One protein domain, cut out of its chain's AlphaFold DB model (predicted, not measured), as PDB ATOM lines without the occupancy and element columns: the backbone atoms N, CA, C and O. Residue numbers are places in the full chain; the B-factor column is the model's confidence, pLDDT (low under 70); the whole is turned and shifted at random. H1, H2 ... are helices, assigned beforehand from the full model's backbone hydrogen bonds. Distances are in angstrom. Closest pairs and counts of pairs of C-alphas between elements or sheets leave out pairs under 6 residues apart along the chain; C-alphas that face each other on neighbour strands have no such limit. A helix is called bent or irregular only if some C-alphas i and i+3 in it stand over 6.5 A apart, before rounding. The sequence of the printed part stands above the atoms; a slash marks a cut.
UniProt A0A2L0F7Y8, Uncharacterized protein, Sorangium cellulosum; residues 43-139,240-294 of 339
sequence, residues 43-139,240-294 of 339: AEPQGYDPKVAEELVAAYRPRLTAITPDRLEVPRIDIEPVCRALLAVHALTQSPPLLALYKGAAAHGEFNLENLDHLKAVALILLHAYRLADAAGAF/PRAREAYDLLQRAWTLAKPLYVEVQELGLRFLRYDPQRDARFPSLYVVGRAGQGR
ATOM      1  N   ALA A  43     196.843 183.321 194.450       78.12
ATOM      2  CA  ALA A  43     196.708 183.491 193.015       78.12
ATOM      3  C   ALA A  43     195.231 183.330 192.632       78.12
ATOM      4  O   ALA A  43     194.648 182.281 192.895       78.12
ATOM      5  N   GLU A  44     194.642 184.340 191.993       80.75
ATOM      6  CA  GLU A  44     193.329 184.213 191.359       80.75
ATOM      7  C   GLU A  44     193.536 183.830 189.888       80.75
ATOM      8  O   GLU A  44     193.853 184.689 189.058       80.75
ATOM      9  N   PRO A  45     193.447 182.534 189.533       79.94
ATOM     10  CA  PRO A  45     193.591 182.122 188.149       79.94
ATOM     11  C   PRO A  45     192.436 182.687 187.327       79.94
ATOM     12  O   PRO A  45     191.285 182.710 187.766       79.94
ATOM     13  N   GLN A  46     192.734 183.096 186.095       80.38
ATOM     14  CA  GLN A  46     191.690 183.532 185.180       80.38
ATOM     15  C   GLN A  46     190.682 182.397 184.935       80.38
ATOM     16  O   GLN A  46     191.060 181.244 184.718       80.38
ATOM     17  N   GLY A  47     189.395 182.750 184.940       81.25
ATOM     18  CA  GLY A  47     188.315 181.838 184.583       81.25
ATOM     19  C   GLY A  47     188.366 181.389 183.120       81.25
ATOM     20  O   GLY A  47     188.955 182.036 182.254       81.25
ATOM     21  N   TYR A  48     187.719 180.266 182.835       89.75
ATOM     22  CA  TYR A  48     187.598 179.744 181.477       89.75
ATOM     23  C   TYR A  48     186.428 180.402 180.731       89.75
ATOM     24  O   TYR A  48     185.291 180.333 181.198       89.75
ATOM     25  N   ASP A  49     186.705 180.954 179.548       91.19
ATOM     26  CA  ASP A  49     185.711 181.403 178.567       91.19
ATOM     27  C   ASP A  49     185.955 180.667 177.232       91.19
ATOM     28  O   ASP A  49     187.045 180.798 176.662       91.19
ATOM     29  N   PRO A  50     184.977 179.889 176.719       90.75
ATOM     30  CA  PRO A  50     185.094 179.206 175.433       90.75
ATOM     31  C   PRO A  50     185.441 180.123 174.258       90.75
ATOM     32  O   PRO A  50     186.246 179.724 173.425       90.75
ATOM     33  N   LYS A  51     184.881 181.339 174.190       94.50
ATOM     34  CA  LYS A  51     185.097 182.244 173.046       94.50
ATOM     35  C   LYS A  51     186.537 182.733 172.996       94.50
ATOM     36  O   LYS A  51     187.190 182.648 171.962       94.50
ATOM     37  N   VAL A  52     187.053 183.154 174.150       94.75
ATOM     38  CA  VAL A  52     188.461 183.545 174.298       94.75
ATOM     39  C   VAL A  52     189.375 182.377 173.932       94.75
ATOM     40  O   VAL A  52     190.388 182.563 173.264       94.75
ATOM     41  N   ALA A  53     189.028 181.155 174.339       94.50
ATOM     42  CA  ALA A  53     189.830 179.990 173.998       94.50
ATOM     43  C   ALA A  53     189.814 179.673 172.491       94.50
ATOM     44  O   ALA A  53     190.861 179.334 171.945       94.50
ATOM     45  N   GLU A  54     188.680 179.825 171.804       95.00
ATOM     46  CA  GLU A  54     188.580 179.665 170.345       95.00
ATOM     47  C   GLU A  54     189.426 180.701 169.591       95.00
ATOM     48  O   GLU A  54     190.162 180.348 168.664       95.00
ATOM     49  N   GLU A  55     189.392 181.963 170.023       97.31
ATOM     50  CA  GLU A  55     190.243 183.029 169.480       97.31
ATOM     51  C   GLU A  55     191.731 182.710 169.672       97.31
ATOM     52  O   GLU A  55     192.533 182.843 168.742       97.31
ATOM     53  N   LEU A  56     192.107 182.205 170.850       97.50
ATOM     54  CA  LEU A  56     193.471 181.760 171.127       97.50
ATOM     55  C   LEU A  56     193.872 180.555 170.266       97.50
ATOM     56  O   LEU A  56     194.988 180.529 169.751       97.50
ATOM     57  N   VAL A  57     192.981 179.580 170.052       97.25
ATOM     58  CA  VAL A  57     193.231 178.456 169.131       97.25
ATOM     59  C   VAL A  57     193.505 178.974 167.721       97.25
ATOM     60  O   VAL A  57     194.442 178.508 167.071       97.25
ATOM     61  N   ALA A  58     192.725 179.947 167.243       97.38
ATOM     62  CA  ALA A  58     192.946 180.559 165.938       97.38
ATOM     63  C   ALA A  58     194.307 181.272 165.868       97.38
ATOM     64  O   ALA A  58     195.066 181.039 164.925       97.38
ATOM     65  N   ALA A  59     194.654 182.059 166.890       97.56
ATOM     66  CA  ALA A  59     195.925 182.781 166.966       97.56
ATOM     67  C   ALA A  59     197.149 181.847 167.040       97.56
ATOM     68  O   ALA A  59     198.180 182.118 166.425       97.56
ATOM     69  N   TYR A  60     197.045 180.722 167.753       97.62
ATOM     70  CA  TYR A  60     198.141 179.757 167.919       97.62
ATOM     71  C   TYR A  60     198.184 178.685 166.834       97.62
ATOM     72  O   TYR A  60     199.125 177.887 166.817       97.62
ATOM     73  N   ARG A  61     197.217 178.667 165.907       96.44
ATOM     74  CA  ARG A  61     197.131 177.658 164.848       96.44
ATOM     75  C   ARG A  61     198.465 177.435 164.126       96.44
ATOM     76  O   ARG A  61     198.853 176.272 164.075       96.44
ATOM     77  N   PRO A  62     199.218 178.466 163.679       97.06
ATOM     78  CA  PRO A  62     200.501 178.248 163.005       97.06
ATOM     79  C   PRO A  62     201.505 177.453 163.854       97.06
ATOM     80  O   PRO A  62     202.139 176.525 163.355       97.06
ATOM     81  N   ARG A  63     201.606 177.767 165.154       95.12
ATOM     82  CA  ARG A  63     202.505 177.075 166.095       95.12
ATOM     83  C   ARG A  63     202.054 175.641 166.350       95.12
ATOM     84  O   ARG A  63     202.882 174.739 166.366       95.12
ATOM     85  N   LEU A  64     200.750 175.427 166.523       95.19
ATOM     86  CA  LEU A  64     200.179 174.101 166.774       95.19
ATOM     87  C   LEU A  64     200.336 173.181 165.557       95.19
ATOM     88  O   LEU A  64     200.681 172.012 165.718       95.19
ATOM     89  N   THR A  65     200.128 173.691 164.341       93.50
ATOM     90  CA  THR A  65     200.269 172.912 163.100       93.50
ATOM     91  C   THR A  65     201.721 172.628 162.724       93.50
ATOM     92  O   THR A  65     201.980 171.638 162.051       93.50
ATOM     93  N   ALA A  66     202.668 173.457 163.176       93.06
ATOM     94  CA  ALA A  66     204.098 173.239 162.946       93.06
ATOM     95  C   ALA A  66     204.657 172.024 163.710       93.06
ATOM     96  O   ALA A  66     205.719 171.512 163.358       93.06
ATOM     97  N   ILE A  67     203.955 171.547 164.745       89.19
ATOM     98  CA  ILE A  67     204.316 170.321 165.465       89.19
ATOM     99  C   ILE A  67     203.991 169.129 164.564       89.19
ATOM    100  O   ILE A  67     202.835 168.880 164.232       89.19
ATOM    101  N   THR A  68     204.996 168.383 164.135       80.12
ATOM    102  CA  THR A  68     204.771 167.226 163.265       80.12
ATOM    103  C   THR A  68     204.177 166.049 164.057       80.12
ATOM    104  O   THR A  68     204.421 165.943 165.263       80.12
ATOM    105  N   PRO A  69     203.378 165.160 163.427       74.44
ATOM    106  CA  PRO A  69     202.716 164.053 164.127       74.44
ATOM    107  C   PRO A  69     203.657 163.125 164.910       74.44
ATOM    108  O   PRO A  69     203.284 162.618 165.962       74.44
ATOM    109  N   ASP A  70     204.885 162.931 164.428       71.50
ATOM    110  CA  ASP A  70     205.938 162.123 165.057       71.50
ATOM    111  C   ASP A  70     206.513 162.744 166.341       71.50
ATOM    112  O   ASP A  70     207.162 162.052 167.120       71.50
ATOM    113  N   ARG A  71     206.254 164.033 166.587       74.75
ATOM    114  CA  ARG A  71     206.690 164.754 167.794       74.75
ATOM    115  C   ARG A  71     205.566 164.965 168.802       74.75
ATOM    116  O   ARG A  71     205.790 165.622 169.817       74.75
ATOM    117  N   LEU A  72     204.363 164.461 168.519       79.94
ATOM    118  CA  LEU A  72     203.226 164.610 169.415       79.94
ATOM    119  C   LEU A  72     203.436 163.795 170.685       79.94
ATOM    120  O   LEU A  72     203.557 162.570 170.662       79.94
ATOM    121  N   GLU A  73     203.409 164.491 171.811       78.06
ATOM    122  CA  GLU A  73     203.296 163.872 173.114       78.06
ATOM    123  C   GLU A  73     201.831 163.678 173.486       78.06
ATOM    124  O   GLU A  73     200.965 164.508 173.189       78.06
ATOM    125  N   VAL A  74     201.560 162.605 174.226       77.12
ATOM    126  CA  VAL A  74     200.222 162.353 174.756       77.12
ATOM    127  C   VAL A  74     200.134 162.665 176.233       77.12
ATOM    128  O   VAL A  74     200.948 162.165 177.017       77.12
ATOM    129  N   PRO A  75     199.127 163.455 176.637       79.56
ATOM    130  CA  PRO A  75     198.869 163.668 178.044       79.56
ATOM    131  C   PRO A  75     198.330 162.385 178.680       79.56
ATOM    132  O   PRO A  75     197.197 161.985 178.432       79.56
ATOM    133  N   ARG A  76     199.135 161.756 179.541       75.81
ATOM    134  CA  ARG A  76     198.743 160.571 180.334       75.81
ATOM    135  C   ARG A  76     198.392 160.909 181.779       75.81
ATOM    136  O   ARG A  76     198.723 160.192 182.720       75.81
ATOM    137  N   ILE A  77     197.814 162.080 181.960       76.75
ATOM    138  CA  ILE A  77     197.484 162.663 183.252       76.75
ATOM    139  C   ILE A  77     196.149 163.381 183.126       76.75
ATOM    140  O   ILE A  77     195.727 163.711 182.017       76.75
ATOM    141  N   ASP A  78     195.488 163.637 184.250       78.62
ATOM    142  CA  ASP A  78     194.274 164.444 184.230       78.62
ATOM    143  C   ASP A  78     194.611 165.886 183.813       78.62
ATOM    144  O   ASP A  78     195.381 166.584 184.482       78.62
ATOM    145  N   ILE A  79     194.051 166.316 182.681       88.25
ATOM    146  CA  ILE A  79     194.318 167.623 182.079       88.25
ATOM    147  C   ILE A  79     193.668 168.751 182.874       88.25
ATOM    148  O   ILE A  79     194.226 169.844 182.952       88.25
ATOM    149  N   GLU A  80     192.521 168.520 183.509       87.25
ATOM    150  CA  GLU A  80     191.794 169.604 184.168       87.25
ATOM    151  C   GLU A  80     192.546 170.158 185.404       87.25
ATOM    152  O   GLU A  80     192.735 171.378 185.493       87.25
ATOM    153  N   PRO A  81     193.058 169.330 186.344       87.31
ATOM    154  CA  PRO A  81     193.958 169.778 187.407       87.31
ATOM    155  C   PRO A  81     195.234 170.436 186.881       87.31
ATOM    156  O   PRO A  81     195.690 171.421 187.459       87.31
ATOM    157  N   VAL A  82     195.793 169.927 185.784       93.06
ATOM    158  CA  VAL A  82     197.003 170.477 185.163       93.06
ATOM    159  C   VAL A  82     196.750 171.885 184.639       93.06
ATOM    160  O   VAL A  82     197.487 172.799 184.997       93.06
ATOM    161  N   CYS A  83     195.680 172.104 183.874       94.88
ATOM    162  CA  CYS A  83     195.287 173.430 183.402       94.88
ATOM    163  C   CYS A  83     195.074 174.407 184.565       94.88
ATOM    164  O   CYS A  83     195.540 175.544 184.497       94.88
ATOM    165  N   ARG A  84     194.438 173.965 185.660       92.25
ATOM    166  CA  ARG A  84     194.300 174.786 186.876       92.25
ATOM    167  C   ARG A  84     195.654 175.174 187.468       92.25
ATOM    168  O   ARG A  84     195.841 176.338 187.807       92.25
ATOM    169  N   ALA A  85     196.594 174.235 187.563       93.44
ATOM    170  CA  ALA A  85     197.937 174.525 188.060       93.44
ATOM    171  C   ALA A  85     198.706 175.482 187.139       93.44
ATOM    172  O   ALA A  85     199.310 176.427 187.636       93.44
ATOM    173  N   LEU A  86     198.633 175.310 185.814       96.50
ATOM    174  CA  LEU A  86     199.263 176.224 184.851       96.50
ATOM    175  C   LEU A  86     198.720 177.656 184.993       96.50
ATOM    176  O   LEU A  86     199.494 178.611 185.035       96.50
ATOM    177  N   LEU A  87     197.398 177.812 185.121       95.94
ATOM    178  CA  LEU A  87     196.760 179.118 185.315       95.94
ATOM    179  C   LEU A  87     197.101 179.740 186.677       95.94
ATOM    180  O   LEU A  87     197.305 180.952 186.755       95.94
ATOM    181  N   ALA A  88     197.191 178.930 187.735       94.31
ATOM    182  CA  ALA A  88     197.615 179.385 189.058       94.31
ATOM    183  C   ALA A  88     199.080 179.847 189.054       94.31
ATOM    184  O   ALA A  88     199.389 180.901 189.609       94.31
ATOM    185  N   VAL A  89     199.967 179.111 188.377       96.25
ATOM    186  CA  VAL A  89     201.371 179.503 188.189       96.25
ATOM    187  C   VAL A  89     201.453 180.803 187.403       96.25
ATOM    188  O   VAL A  89     202.132 181.724 187.843       96.25
ATOM    189  N   HIS A  90     200.719 180.929 186.297       97.00
ATOM    190  CA  HIS A  90     200.657 182.189 185.565       97.00
ATOM    191  C   HIS A  90     200.235 183.346 186.488       97.00
ATOM    192  O   HIS A  90     200.952 184.336 186.590       97.00
ATOM    193  N   ALA A  91     199.130 183.213 187.227       95.12
ATOM    194  CA  ALA A  91     198.677 184.250 188.157       95.12
ATOM    195  C   ALA A  91     199.721 184.571 189.249       95.12
ATOM    196  O   ALA A  91     199.921 185.739 189.581       95.12
ATOM    197  N   LEU A  92     200.458 183.572 189.746       95.00
ATOM    198  CA  LEU A  92     201.588 183.774 190.654       95.00
ATOM    199  C   LEU A  92     202.718 184.590 190.009       95.00
ATOM    200  O   LEU A  92     203.242 185.509 190.643       95.00
ATOM    201  N   THR A  93     203.083 184.297 188.757       95.88
ATOM    202  CA  THR A  93     204.120 185.053 188.027       95.88
ATOM    203  C   THR A  93     203.740 186.509 187.770       95.88
ATOM    204  O   THR A  93     204.634 187.331 187.600       95.88
ATOM    205  N   GLN A  94     202.448 186.846 187.827       95.12
ATOM    206  CA  GLN A  94     201.966 188.227 187.736       95.12
ATOM    207  C   GLN A  94     202.057 188.999 189.060       95.12
ATOM    208  O   GLN A  94     201.823 190.209 189.079       95.12
ATOM    209  N   SER A  95     202.413 188.348 190.174       93.44
ATOM    210  CA  SER A  95     202.668 189.071 191.422       93.44
ATOM    211  C   SER A  95     203.819 190.070 191.213       93.44
ATOM    212  O   SER A  95     204.861 189.689 190.670       93.44
ATOM    213  N   PRO A  96     203.688 191.343 191.644       92.88
ATOM    214  CA  PRO A  96     204.701 192.366 191.387       92.88
ATOM    215  C   PRO A  96     206.147 191.966 191.726       92.88
ATOM    216  O   PRO A  96     207.023 192.215 190.891       92.88
ATOM    217  N   PRO A  97     206.440 191.332 192.884       91.81
ATOM    218  CA  PRO A  97     207.821 191.002 193.217       91.81
ATOM    219  C   PRO A  97     208.384 189.875 192.342       91.81
ATOM    220  O   PRO A  97     209.561 189.913 191.988       91.81
ATOM    221  N   LEU A  98     207.562 188.906 191.931       94.19
ATOM    222  CA  LEU A  98     208.014 187.806 191.084       94.19
ATOM    223  C   LEU A  98     208.117 188.229 189.613       94.19
ATOM    224  O   LEU A  98     209.099 187.904 188.949       94.19
ATOM    225  N   LEU A  99     207.164 189.028 189.126       96.06
ATOM    226  CA  LEU A  99     207.198 189.603 187.782       96.06
ATOM    227  C   LEU A  99     208.452 190.462 187.570       96.06
ATOM    228  O   LEU A  99     209.048 190.431 186.495       96.06
ATOM    229  N   ALA A 100     208.881 191.209 188.593       95.50
ATOM    230  CA  ALA A 100     210.123 191.976 188.541       95.50
ATOM    231  C   ALA A 100     211.357 191.080 188.327       95.50
ATOM    232  O   ALA A 100     212.250 191.450 187.567       95.50
ATOM    233  N   LEU A 101     211.387 189.886 188.930       95.62
ATOM    234  CA  LEU A 101     212.475 188.922 188.741       95.62
ATOM    235  C   LEU A 101     212.474 188.315 187.336       95.62
ATOM    236  O   LEU A 101     213.535 188.239 186.719       95.62
ATOM    237  N   TYR A 102     211.305 187.965 186.790       97.31
ATOM    238  CA  TYR A 102     211.196 187.508 185.398       97.31
ATOM    239  C   TYR A 102     211.613 188.589 184.396       97.31
ATOM    240  O   TYR A 102     212.354 188.302 183.460       97.31
ATOM    241  N   LYS A 103     211.209 189.848 184.617       97.75
ATOM    242  CA  LYS A 103     211.673 190.991 183.814       97.75
ATOM    243  C   LYS A 103     213.186 191.169 183.909       97.75
ATOM    244  O   LYS A 103     213.834 191.426 182.899       97.75
ATOM    245  N   GLY A 104     213.748 190.998 185.106       97.06
ATOM    246  CA  GLY A 104     215.190 190.996 185.326       97.06
ATOM    247  C   GLY A 104     215.890 189.902 184.524       97.06
ATOM    248  O   GLY A 104     216.826 190.203 183.793       97.06
ATOM    249  N   ALA A 105     215.425 188.654 184.597       96.50
ATOM    250  CA  ALA A 105     215.992 187.549 183.820       96.50
ATOM    251  C   ALA A 105     215.894 187.791 182.304       96.50
ATOM    252  O   ALA A 105     216.867 187.572 181.584       96.50
ATOM    253  N   ALA A 106     214.766 188.330 181.830       97.25
ATOM    254  CA  ALA A 106     214.591 188.683 180.425       97.25
ATOM    255  C   ALA A 106     215.559 189.782 179.962       97.25
ATOM    256  O   ALA A 106     216.141 189.673 178.885       97.25
ATOM    257  N   ALA A 107     215.811 190.798 180.793       97.38
ATOM    258  CA  ALA A 107     216.781 191.852 180.488       97.38
ATOM    259  C   ALA A 107     218.226 191.331 180.354       97.38
ATOM    260  O   ALA A 107     219.028 191.937 179.648       97.38
ATOM    261  N   HIS A 108     218.549 190.204 180.995       95.50
ATOM    262  CA  HIS A 108     219.848 189.531 180.877       95.50
ATOM    263  C   HIS A 108     219.878 188.455 179.777       95.50
ATOM    264  O   HIS A 108     220.899 187.795 179.603       95.50
ATOM    265  N   GLY A 109     218.782 188.263 179.037       94.38
ATOM    266  CA  GLY A 109     218.675 187.229 178.007       94.38
ATOM    267  C   GLY A 109     218.551 185.801 178.551       94.38
ATOM    268  O   GLY A 109     218.704 184.855 177.785       94.38
ATOM    269  N   GLU A 110     218.268 185.626 179.846       94.12
ATOM    270  CA  GLU A 110     218.082 184.304 180.470       94.12
ATOM    271  C   GLU A 110     216.661 183.743 180.268       94.12
ATOM    272  O   GLU A 110     216.417 182.581 180.578       94.12
ATOM    273  N   PHE A 111     215.708 184.559 179.796       96.81
ATOM    274  CA  PHE A 111     214.297 184.182 179.674       96.81
ATOM    275  C   PHE A 111     213.556 185.008 178.619       96.81
ATOM    276  O   PHE A 111     213.787 186.212 178.501       96.81
ATOM    277  N   ASN A 112     212.606 184.404 177.902       96.81
ATOM    278  CA  ASN A 112     211.674 185.163 177.067       96.81
ATOM    279  C   ASN A 112     210.428 185.558 177.874       96.81
ATOM    280  O   ASN A 112     209.611 184.706 178.212       96.81
ATOM    281  N   LEU A 113     210.235 186.854 178.140       96.94
ATOM    282  CA  LEU A 113     209.112 187.337 178.951       96.94
ATOM    283  C   LEU A 113     207.734 186.981 178.362       96.94
ATOM    284  O   LEU A 113     206.800 186.730 179.124       96.94
ATOM    285  N   GLU A 114     207.621 186.887 177.033       97.06
ATOM    286  CA  GLU A 114     206.381 186.492 176.344       97.06
ATOM    287  C   GLU A 114     205.929 185.073 176.716       97.06
ATOM    288  O   GLU A 114     204.750 184.736 176.593       97.06
ATOM    289  N   ASN A 115     206.835 184.237 177.238       97.00
ATOM    290  CA  ASN A 115     206.494 182.896 177.696       97.00
ATOM    291  C   ASN A 115     205.479 182.898 178.846       97.00
ATOM    292  O   ASN A 115     204.726 181.934 178.977       97.00
ATOM    293  N   LEU A 116     205.392 183.973 179.641       97.00
ATOM    294  CA  LEU A 116     204.348 184.101 180.663       97.00
ATOM    295  C   LEU A 116     202.957 184.225 180.022       97.00
ATOM    296  O   LEU A 116     202.029 183.512 180.412       97.00
ATOM    297  N   ASP A 117     202.820 185.055 178.988       96.06
ATOM    298  CA  ASP A 117     201.563 185.207 178.250       96.06
ATOM    299  C   ASP A 117     201.230 183.944 177.448       96.06
ATOM    300  O   ASP A 117     200.077 183.497 177.411       96.06
ATOM    301  N   HIS A 118     202.247 183.308 176.860       97.19
ATOM    302  CA  HIS A 118     202.086 182.016 176.204       97.19
ATOM    303  C   HIS A 118     201.610 180.938 177.178       97.19
ATOM    304  O   HIS A 118     200.757 180.134 176.806       97.19
ATOM    305  N   LEU A 119     202.103 180.918 178.422       97.12
ATOM    306  CA  LEU A 119     201.722 179.905 179.409       97.12
ATOM    307  C   LEU A 119     200.219 179.960 179.681       97.12
ATOM    308  O   LEU A 119     199.534 178.936 179.648       97.12
ATOM    309  N   LYS A 120     199.696 181.172 179.882       96.31
ATOM    310  CA  LYS A 120     198.263 181.418 180.036       96.31
ATOM    311  C   LYS A 120     197.477 180.977 178.804       96.31
ATOM    312  O   LYS A 120     196.497 180.243 178.932       96.31
ATOM    313  N   ALA A 121     197.892 181.435 177.625       97.31
ATOM    314  CA  ALA A 121     197.189 181.150 176.381       97.31
ATOM    315  C   ALA A 121     197.115 179.643 176.107       97.31
ATOM    316  O   ALA A 121     196.038 179.104 175.858       97.31
ATOM    317  N   VAL A 122     198.246 178.946 176.226       97.12
ATOM    318  CA  VAL A 122     198.331 177.507 175.984       97.12
ATOM    319  C   VAL A 122     197.571 176.714 177.051       97.12
ATOM    320  O   VAL A 122     196.940 175.720 176.706       97.12
ATOM    321  N   ALA A 123     197.528 177.160 178.312       97.06
ATOM    322  CA  ALA A 123     196.701 176.520 179.341       97.06
ATOM    323  C   ALA A 123     195.195 176.582 179.015       97.06
ATOM    324  O   ALA A 123     194.486 175.590 179.206       97.06
ATOM    325  N   LEU A 124     194.712 177.718 178.490       97.31
ATOM    326  CA  LEU A 124     193.321 177.882 178.047       97.31
ATOM    327  C   LEU A 124     193.018 177.057 176.791       97.31
ATOM    328  O   LEU A 124     191.982 176.393 176.740       97.31
ATOM    329  N   ILE A 125     193.933 177.044 175.815       97.81
ATOM    330  CA  ILE A 125     193.838 176.199 174.613       97.81
ATOM    331  C   ILE A 125     193.777 174.719 175.008       97.81
ATOM    332  O   ILE A 125     192.920 173.990 174.515       97.81
ATOM    333  N   LEU A 126     194.649 174.280 175.918       96.94
ATOM    334  CA  LEU A 126     194.707 172.901 176.394       96.94
ATOM    335  C   LEU A 126     193.393 172.488 177.069       96.94
ATOM    336  O   LEU A 126     192.849 171.427 176.762       96.94
ATOM    337  N   LEU A 127     192.844 173.350 177.932       95.56
ATOM    338  CA  LEU A 127     191.560 173.110 178.591       95.56
ATOM    339  C   LEU A 127     190.407 173.050 177.581       95.56
ATOM    340  O   LEU A 127     189.530 172.194 177.693       95.56
ATOM    341  N   HIS A 128     190.407 173.935 176.587       96.38
ATOM    342  CA  HIS A 128     189.399 173.950 175.533       96.38
ATOM    343  C   HIS A 128     189.453 172.682 174.677       96.38
ATOM    344  O   HIS A 128     188.434 172.016 174.502       96.38
ATOM    345  N   ALA A 129     190.647 172.297 174.220       95.75
ATOM    346  CA  ALA A 129     190.868 171.082 173.445       95.75
ATOM    347  C   ALA A 129     190.434 169.829 174.217       95.75
ATOM    348  O   ALA A 129     189.743 168.976 173.666       95.75
ATOM    349  N   TYR A 130     190.754 169.757 175.513       93.38
ATOM    350  CA  TYR A 130     190.295 168.682 176.389       93.38
ATOM    351  C   TYR A 130     188.766 168.601 176.455       93.38
ATOM    352  O   TYR A 130     188.201 167.528 176.269       93.38
ATOM    353  N   ARG A 131     188.076 169.732 176.653       92.06
ATOM    354  CA  ARG A 131     186.605 169.764 176.711       92.06
ATOM    355  C   ARG A 131     185.958 169.414 175.374       92.06
ATOM    356  O   ARG A 131     184.924 168.754 175.369       92.06
ATOM    357  N   LEU A 132     186.550 169.832 174.252       93.00
ATOM    358  CA  LEU A 132     186.100 169.430 172.917       93.00
ATOM    359  C   LEU A 132     186.271 167.923 172.703       93.00
ATOM    360  O   LEU A 132     185.354 167.279 172.198       93.00
ATOM    361  N   ALA A 133     187.419 167.371 173.097       89.31
ATOM    362  CA  ALA A 133     187.718 165.950 172.983       89.31
ATOM    363  C   ALA A 133     186.759 165.119 173.850       89.31
ATOM    364  O   ALA A 133     186.165 164.164 173.356       89.31
ATOM    365  N   ASP A 134     186.522 165.535 175.096       86.12
ATOM    366  CA  ASP A 134     185.566 164.893 176.005       86.12
ATOM    367  C   ASP A 134     184.135 164.942 175.450       86.12
ATOM    368  O   ASP A 134     183.485 163.909 175.294       86.12
ATOM    369  N   ALA A 135     183.668 166.126 175.037       86.88
ATOM    370  CA  ALA A 135     182.333 166.306 174.466       86.88
ATOM    371  C   ALA A 135     182.128 165.527 173.155       86.88
ATOM    372  O   ALA A 135     181.012 165.105 172.852       86.88
ATOM    373  N   ALA A 136     183.190 165.332 172.372       86.56
ATOM    374  CA  ALA A 136     183.166 164.523 171.158       86.56
ATOM    375  C   ALA A 136     183.309 163.012 171.430       86.56
ATOM    376  O   ALA A 136     183.256 162.220 170.488       86.56
ATOM    377  N   GLY A 137     183.485 162.605 172.691       79.75
ATOM    378  CA  GLY A 137     183.642 161.208 173.087       79.75
ATOM    379  C   GLY A 137     185.016 160.623 172.762       79.75
ATOM    380  O   GLY A 137     185.142 159.403 172.676       79.75
ATOM    381  N   ALA A 138     186.051 161.454 172.596       80.31
ATOM    382  CA  ALA A 138     187.409 161.006 172.279       80.31
ATOM    383  C   ALA A 138     188.019 160.103 173.363       80.31
ATOM    384  O   ALA A 138     188.855 159.256 173.067       80.31
ATOM    385  N   PHE A 139     187.568 160.257 174.610       74.38
ATOM    386  CA  PHE A 139     187.983 159.429 175.748       74.38
ATOM    387  C   PHE A 139     187.047 158.244 176.010       74.38
ATOM    388  O   PHE A 139     187.245 157.486 176.960       74.38
ATOM    389  N   PRO A 240     185.258 161.814 163.169       86.69
ATOM    390  CA  PRO A 240     186.161 162.843 162.643       86.69
ATOM    391  C   PRO A 240     186.344 164.023 163.608       86.69
ATOM    392  O   PRO A 240     187.469 164.416 163.903       86.69
ATOM    393  N   ARG A 241     185.244 164.488 164.216       87.62
ATOM    394  CA  ARG A 241     185.252 165.554 165.226       87.62
ATOM    395  C   ARG A 241     186.051 165.181 166.480       87.62
ATOM    396  O   ARG A 241     186.779 166.016 167.005       87.62
ATOM    397  N   ALA A 242     185.922 163.945 166.966       87.00
ATOM    398  CA  ALA A 242     186.689 163.470 168.119       87.00
ATOM    399  C   ALA A 242     188.185 163.371 167.804       87.00
ATOM    400  O   ALA A 242     189.012 163.731 168.637       87.00
ATOM    401  N   ARG A 243     188.530 162.938 166.587       86.56
ATOM    402  CA  ARG A 243     189.915 162.844 166.123       86.56
ATOM    403  C   ARG A 243     190.578 164.218 166.025       86.56
ATOM    404  O   ARG A 243     191.680 164.382 166.531       86.56
ATOM    405  N   GLU A 244     189.899 165.200 165.436       90.69
ATOM    406  CA  GLU A 244     190.392 166.583 165.340       90.69
ATOM    407  C   GLU A 244     190.582 167.225 166.719       90.69
ATOM    408  O   GLU A 244     191.614 167.837 166.989       90.69
ATOM    409  N   ALA A 245     189.611 167.052 167.621       91.44
ATOM    410  CA  ALA A 245     189.709 167.582 168.976       91.44
ATOM    411  C   ALA A 245     190.850 166.926 169.775       91.44
ATOM    412  O   ALA A 245     191.540 167.599 170.541       91.44
ATOM    413  N   TYR A 246     191.074 165.625 169.577       89.69
ATOM    414  CA  TYR A 246     192.152 164.896 170.236       89.69
ATOM    415  C   TYR A 246     193.541 165.252 169.678       89.69
ATOM    416  O   TYR A 246     194.471 165.447 170.457       89.69
ATOM    417  N   ASP A 247     193.687 165.430 168.363       91.00
ATOM    418  CA  ASP A 247     194.929 165.942 167.757       91.00
ATOM    419  C   ASP A 247     195.259 167.354 168.277       91.00
ATOM    420  O   ASP A 247     196.391 167.621 168.689       91.00
ATOM    421  N   LEU A 248     194.258 168.239 168.377       95.06
ATOM    422  CA  LEU A 248     194.439 169.561 168.984       95.06
ATOM    423  C   LEU A 248     194.916 169.459 170.442       95.06
ATOM    424  O   LEU A 248     195.814 170.200 170.844       95.06
ATOM    425  N   LEU A 249     194.350 168.533 171.222       94.81
ATOM    426  CA  LEU A 249     194.762 168.277 172.603       94.81
ATOM    427  C   LEU A 249     196.230 167.834 172.683       94.81
ATOM    428  O   LEU A 249     196.983 168.372 173.496       94.81
ATOM    429  N   GLN A 250     196.656 166.899 171.831       92.25
ATOM    430  CA  GLN A 250     198.045 166.425 171.783       92.25
ATOM    431  C   GLN A 250     199.017 167.552 171.423       92.25
ATOM    432  O   GLN A 250     200.045 167.727 172.078       92.25
ATOM    433  N   ARG A 251     198.679 168.375 170.424       95.69
ATOM    434  CA  ARG A 251     199.490 169.537 170.023       95.69
ATOM    435  C   ARG A 251     199.594 170.570 171.136       95.69
ATOM    436  O   ARG A 251     200.689 171.043 171.435       95.69
ATOM    437  N   ALA A 252     198.469 170.896 171.770       97.00
ATOM    438  CA  ALA A 252     198.430 171.833 172.886       97.00
ATOM    439  C   ALA A 252     199.266 171.326 174.067       97.00
ATOM    440  O   ALA A 252     200.038 172.092 174.636       97.00
ATOM    441  N   TRP A 253     199.174 170.034 174.396       95.69
ATOM    442  CA  TRP A 253     199.979 169.404 175.444       95.69
ATOM    443  C   TRP A 253     201.478 169.448 175.127       95.69
ATOM    444  O   TRP A 253     202.277 169.882 175.959       95.69
ATOM    445  N   THR A 254     201.841 169.069 173.901       92.88
ATOM    446  CA  THR A 254     203.224 169.082 173.403       92.88
ATOM    447  C   THR A 254     203.836 170.483 173.482       92.88
ATOM    448  O   THR A 254     205.009 170.625 173.810       92.88
ATOM    449  N   LEU A 255     203.038 171.529 173.238       95.69
ATOM    450  CA  LEU A 255     203.469 172.919 173.378       95.69
ATOM    451  C   LEU A 255     203.529 173.382 174.846       95.69
ATOM    452  O   LEU A 255     204.454 174.097 175.226       95.69
ATOM    453  N   ALA A 256     202.556 172.986 175.674       96.38
ATOM    454  CA  ALA A 256     202.426 173.433 177.063       96.38
ATOM    455  C   ALA A 256     203.592 172.979 177.943       96.38
ATOM    456  O   ALA A 256     204.071 173.735 178.787       96.38
ATOM    457  N   LYS A 257     204.033 171.732 177.764       93.25
ATOM    458  CA  LYS A 257     205.021 171.088 178.629       93.25
ATOM    459  C   LYS A 257     206.382 171.803 178.652       93.25
ATOM    460  O   LYS A 257     206.788 172.191 179.747       93.25
ATOM    461  N   PRO A 258     207.097 172.002 177.526       92.31
ATOM    462  CA  PRO A 258     208.397 172.677 177.550       92.31
ATOM    463  C   PRO A 258     208.281 174.133 178.017       92.31
ATOM    464  O   PRO A 258     209.122 174.600 178.777       92.31
ATOM    465  N   LEU A 259     207.196 174.817 177.642       95.81
ATOM    466  CA  LEU A 259     206.921 176.185 178.071       95.81
ATOM    467  C   LEU A 259     206.771 176.294 179.593       95.81
ATOM    468  O   LEU A 259     207.319 177.195 180.222       95.81
ATOM    469  N   TYR A 260     206.034 175.359 180.196       97.31
ATOM    470  CA  TYR A 260     205.896 175.304 181.643       97.31
ATOM    471  C   TYR A 260     207.223 175.005 182.339       97.31
ATOM    472  O   TYR A 260     207.505 175.620 183.361       97.31
ATOM    473  N   VAL A 261     208.028 174.086 181.795       94.44
ATOM    474  CA  VAL A 261     209.341 173.741 182.361       94.44
ATOM    475  C   VAL A 261     210.240 174.976 182.425       94.44
ATOM    476  O   VAL A 261     210.791 175.251 183.486       94.44
ATOM    477  N   GLU A 262     210.306 175.775 181.359       95.31
ATOM    478  CA  GLU A 262     211.110 177.005 181.333       95.31
ATOM    479  C   GLU A 262     210.676 178.011 182.417       95.31
ATOM    480  O   GLU A 262     211.501 178.550 183.157       95.31
ATOM    481  N   VAL A 263     209.363 178.220 182.579       97.62
ATOM    482  CA  VAL A 263     208.814 179.080 183.645       97.62
ATOM    483  C   VAL A 263     209.103 178.488 185.031       97.62
ATOM    484  O   VAL A 263     209.526 179.192 185.945       97.62
ATOM    485  N   GLN A 264     208.900 177.183 185.207       96.88
ATOM    486  CA  GLN A 264     209.117 176.490 186.474       96.88
ATOM    487  C   GLN A 264     210.576 176.567 186.931       96.88
ATOM    488  O   GLN A 264     210.819 176.833 188.107       96.88
ATOM    489  N   GLU A 265     211.544 176.361 186.039       94.69
ATOM    490  CA  GLU A 265     212.969 176.375 186.382       94.69
ATOM    491  C   GLU A 265     213.405 177.722 186.970       94.69
ATOM    492  O   GLU A 265     214.033 177.770 188.035       94.69
ATOM    493  N   LEU A 266     213.005 178.832 186.342       95.69
ATOM    494  CA  LEU A 266     213.283 180.167 186.871       95.69
ATOM    495  C   LEU A 266     212.534 180.431 188.177       95.69
ATOM    496  O   LEU A 266     213.131 180.916 189.141       95.69
ATOM    497  N   GLY A 267     211.250 180.072 188.241       95.31
ATOM    498  CA  GLY A 267     210.441 180.207 189.448       95.31
ATOM    499  C   GLY A 267     211.060 179.505 190.659       95.31
ATOM    500  O   GLY A 267     211.220 180.110 191.722       95.31
ATOM    501  N   LEU A 268     211.490 178.254 190.484       94.50
ATOM    502  CA  LEU A 268     212.168 177.470 191.516       94.50
ATOM    503  C   LEU A 268     213.523 178.076 191.906       94.50
ATOM    504  O   LEU A 268     213.870 178.079 193.088       94.50
ATOM    505  N   ARG A 269     214.279 178.640 190.954       93.44
ATOM    506  CA  ARG A 269     215.550 179.333 191.234       93.44
ATOM    507  C   ARG A 269     215.347 180.605 192.059       93.44
ATOM    508  O   ARG A 269     216.107 180.855 193.006       93.44
ATOM    509  N   PHE A 270     214.338 181.408 191.722       93.31
ATOM    510  CA  PHE A 270     213.979 182.617 192.468       93.31
ATOM    511  C   PHE A 270     213.541 182.282 193.894       93.31
ATOM    512  O   PHE A 270     213.951 182.950 194.842       93.31
ATOM    513  N   LEU A 271     212.792 181.191 194.047       91.31
ATOM    514  CA  LEU A 271     212.242 180.719 195.314       91.31
ATOM    515  C   LEU A 271     213.075 179.607 195.962       91.31
ATOM    516  O   LEU A 271     212.556 178.828 196.755       91.31
ATOM    517  N   ARG A 272     214.379 179.514 195.671       90.25
ATOM    518  CA  ARG A 272     215.206 178.369 196.097       90.25
ATOM    519  C   ARG A 272     215.251 178.125 197.614       90.25
ATOM    520  O   ARG A 272     215.519 176.991 198.001       90.25
ATOM    521  N   TYR A 273     214.983 179.151 198.429       88.06
ATOM    522  CA  TYR A 273     214.903 179.071 199.896       88.06
ATOM    523  C   TYR A 273     213.466 179.113 200.444       88.06
ATOM    524  O   TYR A 273     213.288 179.007 201.651       88.06
ATOM    525  N   ASP A 274     212.444 179.287 199.598       86.94
ATOM    526  CA  ASP A 274     211.047 179.253 200.041       86.94
ATOM    527  C   ASP A 274     210.637 177.785 200.288       86.94
ATOM    528  O   ASP A 274     210.687 176.978 199.351       86.94
ATOM    529  N   PRO A 275     210.206 177.411 201.509       85.31
ATOM    530  CA  PRO A 275     209.751 176.050 201.799       85.31
ATOM    531  C   PRO A 275     208.511 175.634 200.988       85.31
ATOM    532  O   PRO A 275     208.239 174.446 200.855       85.31
ATOM    533  N   GLN A 276     207.759 176.587 200.428       87.88
ATOM    534  CA  GLN A 276     206.572 176.353 199.603       87.88
ATOM    535  C   GLN A 276     206.869 176.356 198.095       87.88
ATOM    536  O   GLN A 276     205.936 176.266 197.295       87.88
ATOM    537  N   ARG A 277     208.136 176.456 197.664       89.75
ATOM    538  CA  ARG A 277     208.479 176.607 196.235       89.75
ATOM    539  C   ARG A 277     207.896 175.504 195.344       89.75
ATOM    540  O   ARG A 277     207.394 175.809 194.267       89.75
ATOM    541  N   ASP A 278     207.892 174.255 195.813       88.25
ATOM    542  CA  ASP A 278     207.411 173.106 195.035       88.25
ATOM    543  C   ASP A 278     205.874 173.071 194.983       88.25
ATOM    544  O   ASP A 278     205.296 172.578 194.021       88.25
ATOM    545  N   ALA A 279     205.192 173.640 195.983       89.19
ATOM    546  CA  ALA A 279     203.744 173.841 195.942       89.19
ATOM    547  C   ALA A 279     203.359 174.995 194.999       89.19
ATOM    548  O   ALA A 279     202.327 174.937 194.332       89.19
ATOM    549  N   ARG A 280     204.201 176.033 194.924       91.56
ATOM    550  CA  ARG A 280     204.024 177.201 194.047       91.56
ATOM    551  C   ARG A 280     204.316 176.893 192.579       91.56
ATOM    552  O   ARG A 280     203.621 177.406 191.708       91.56
ATOM    553  N   PHE A 281     205.306 176.045 192.312       94.38
ATOM    554  CA  PHE A 281     205.684 175.568 190.981       94.38
ATOM    555  C   PHE A 281     205.640 174.034 190.934       94.38
ATOM    556  O   PHE A 281     206.687 173.381 190.929       94.38
ATOM    557  N   PRO A 282     204.435 173.439 190.927       92.25
ATOM    558  CA  PRO A 282     204.278 172.004 191.097       92.25
ATOM    559  C   PRO A 282     204.649 171.203 189.850       92.25
ATOM    560  O   PRO A 282     204.442 171.611 188.714       92.25
ATOM    561  N   SER A 283     205.110 169.970 190.043       90.06
ATOM    562  CA  SER A 283     205.230 169.035 188.923       90.06
ATOM    563  C   SER A 283     203.856 168.767 188.293       90.06
ATOM    564  O   SER A 283     202.951 168.273 188.974       90.06
ATOM    565  N   LEU A 284     203.714 169.006 186.982       88.62
ATOM    566  CA  LEU A 284     202.465 168.727 186.254       88.62
ATOM    567  C   LEU A 284     202.032 167.263 186.398       88.62
ATOM    568  O   LEU A 284     200.843 166.973 186.489       88.62
ATOM    569  N   TYR A 285     202.993 166.340 186.487       82.44
ATOM    570  CA  TYR A 285     202.717 164.916 186.667       82.44
ATOM    571  C   TYR A 285     202.142 164.596 188.046       82.44
ATOM    572  O   TYR A 285     201.237 163.772 188.151       82.44
ATOM    573  N   VAL A 286     202.643 165.242 189.102       79.12
ATOM    574  CA  VAL A 286     202.116 165.057 190.464       79.12
ATOM    575  C   VAL A 286     200.688 165.591 190.541       79.12
ATOM    576  O   VAL A 286     199.793 164.885 191.006       79.12
ATOM    577  N   VAL A 287     200.456 166.793 190.005       83.56
ATOM    578  CA  VAL A 287     199.128 167.425 189.967       83.56
ATOM    579  C   VAL A 287     198.133 166.582 189.173       83.56
ATOM    580  O   VAL A 287     197.043 166.280 189.657       83.56
ATOM    581  N   GLY A 288     198.508 166.174 187.961       75.06
ATOM    582  CA  GLY A 288     197.621 165.431 187.077       75.06
ATOM    583  C   GLY A 288     197.341 163.995 187.540       75.06
ATOM    584  O   GLY A 288     196.270 163.468 187.255       75.06
ATOM    585  N   ARG A 289     198.239 163.363 188.311       74.44
ATOM    586  CA  ARG A 289     197.982 162.047 188.932       74.44
ATOM    587  C   ARG A 289     197.077 162.131 190.154       74.44
ATOM    588  O   ARG A 289     196.227 161.264 190.336       74.44
ATOM    589  N   ALA A 290     197.222 163.170 190.975       66.00
ATOM    590  CA  ALA A 290     196.350 163.375 192.133       66.00
ATOM    591  C   ALA A 290     194.867 163.519 191.727       66.00
ATOM    592  O   ALA A 290     193.979 163.135 192.489       66.00
ATOM    593  N   GLY A 291     194.596 164.017 190.513       55.16
ATOM    594  CA  GLY A 291     193.249 164.095 189.935       55.16
ATOM    595  C   GLY A 291     192.620 162.739 189.605       55.16
ATOM    596  O   GLY A 291     191.454 162.511 189.924       55.16
ATOM    597  N   GLN A 292     193.403 161.798 189.064       53.47
ATOM    598  CA  GLN A 292     192.910 160.496 188.583       53.47
ATOM    599  C   GLN A 292     192.330 159.598 189.697       53.47
ATOM    600  O   GLN A 292     191.502 158.729 189.425       53.47
ATOM    601  N   GLY A 293     192.719 159.816 190.959       38.44
ATOM    602  CA  GLY A 293     192.255 159.028 192.110       38.44
ATOM    603  C   GLY A 293     190.862 159.396 192.637       38.44
ATOM    604  O   GLY A 293     190.231 158.590 193.323       38.44
ATOM    605  N   ARG A 294     190.327 160.582 192.309       45.03
ATOM    606  CA  ARG A 294     188.972 160.985 192.718       45.03
ATOM    607  C   ARG A 294     187.946 160.458 191.716       45.03
ATOM    608  O   ARG A 294     187.317 161.210 190.975       45.03
TER     609      ARG A 294
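This is residues 43 to 139 and 240 to 294 of the 339 residues of an uncharacterized protein of Sorangium cellulosum (UniProt A0A2L0F7Y8). Three helices, H2, H4 and H5, make an up-and-down bundle, each running against the one before it in the chain, with H4 packed on both H2 and H5. H1 crosses H4 and reaches H5 with its last residues, H3 stands across the end of the bundle where H2 and H5 end, and H7 packs on the first half of H2. The printed part has 152 residues with seven named helices, H1 to H7 in chain order, and no named strand; the class is all helix. It is compact, with a radius of gyration of the C-alphas of 15.5 A, and spans 48 by 36 by 30 A.

H5, residues 240 to 270, is the longest helix and touches H4, residues 114 to 135; they run opposite ways at a shallow tilt of 32 degrees, only just short of steep, and their closest C-alphas, of Ala 133 and Ala 245, are 4.8 A apart. H4 touches H2, residues 79 to 93, closest at the C-alphas of Cys 83 and Ala 123, 5.3 A, at a shallow tilt of 20 degrees, opposite ways. H2 and H5 are close but not clearly touching. H1, residues 50 to 65, is about perpendicular to H4 at 73 degrees and touches it with residues 50 to 57 alone, closest at the C-alphas of Ala 53 and Ile 125, 5.6 A. Residues 64 to 65 of H1 touch H5, closest at the C-alphas of Leu 64 and Arg 251, 5.6 A. H7, residues 284 to 292, touches residues 79 to 85 of H2, closest at the C-alphas of Val 82 and Gly 288, 5.4 A. H3, residues 96 to 107, touches H2 only at the corner, and only just, with 3 pairs of C-alphas within 8 A, closest at Thr 93 and Leu 99, 5.5 A. H6, residues 277 to 280, likewise touches H5 only at the corner, and only just, closest at the C-alphas of Leu 268 and Arg 277, 6.1 A. Every O i to N i+4 pair is within hydrogen-bond range in H2 and H4, against 10 of 12 in H1, 7 of 8 in H3, 24 of 27 in H5 and 4 of 5 in H7; H6 is too short for such a pair.

H5 is 45.3 A long, from C-alpha 240 at (186.161, 162.843, 162.643) to C-alpha 270 at (213.979, 182.617, 192.468), with a kink of 26 degrees near residue 258. H4 measures 31.5 A, H2 20.9 A and H1 20.5 A. H1 is irregular, with C-alphas 59 and 62 7.6 A apart, and has a kink of 54 degrees near residue 59.

The two C-alphas farthest apart, of Pro 240 and Tyr 273, are 49.8 A apart. Residues 140 to 239 are not printed, and C-alphas 139 and 240 are 13.7 A apart across this cut. The link from H1 to H2, residues 66 to 78, is long. Mean pLDDT of the printed part is 89.9, and residues 290 to 294 are under 70.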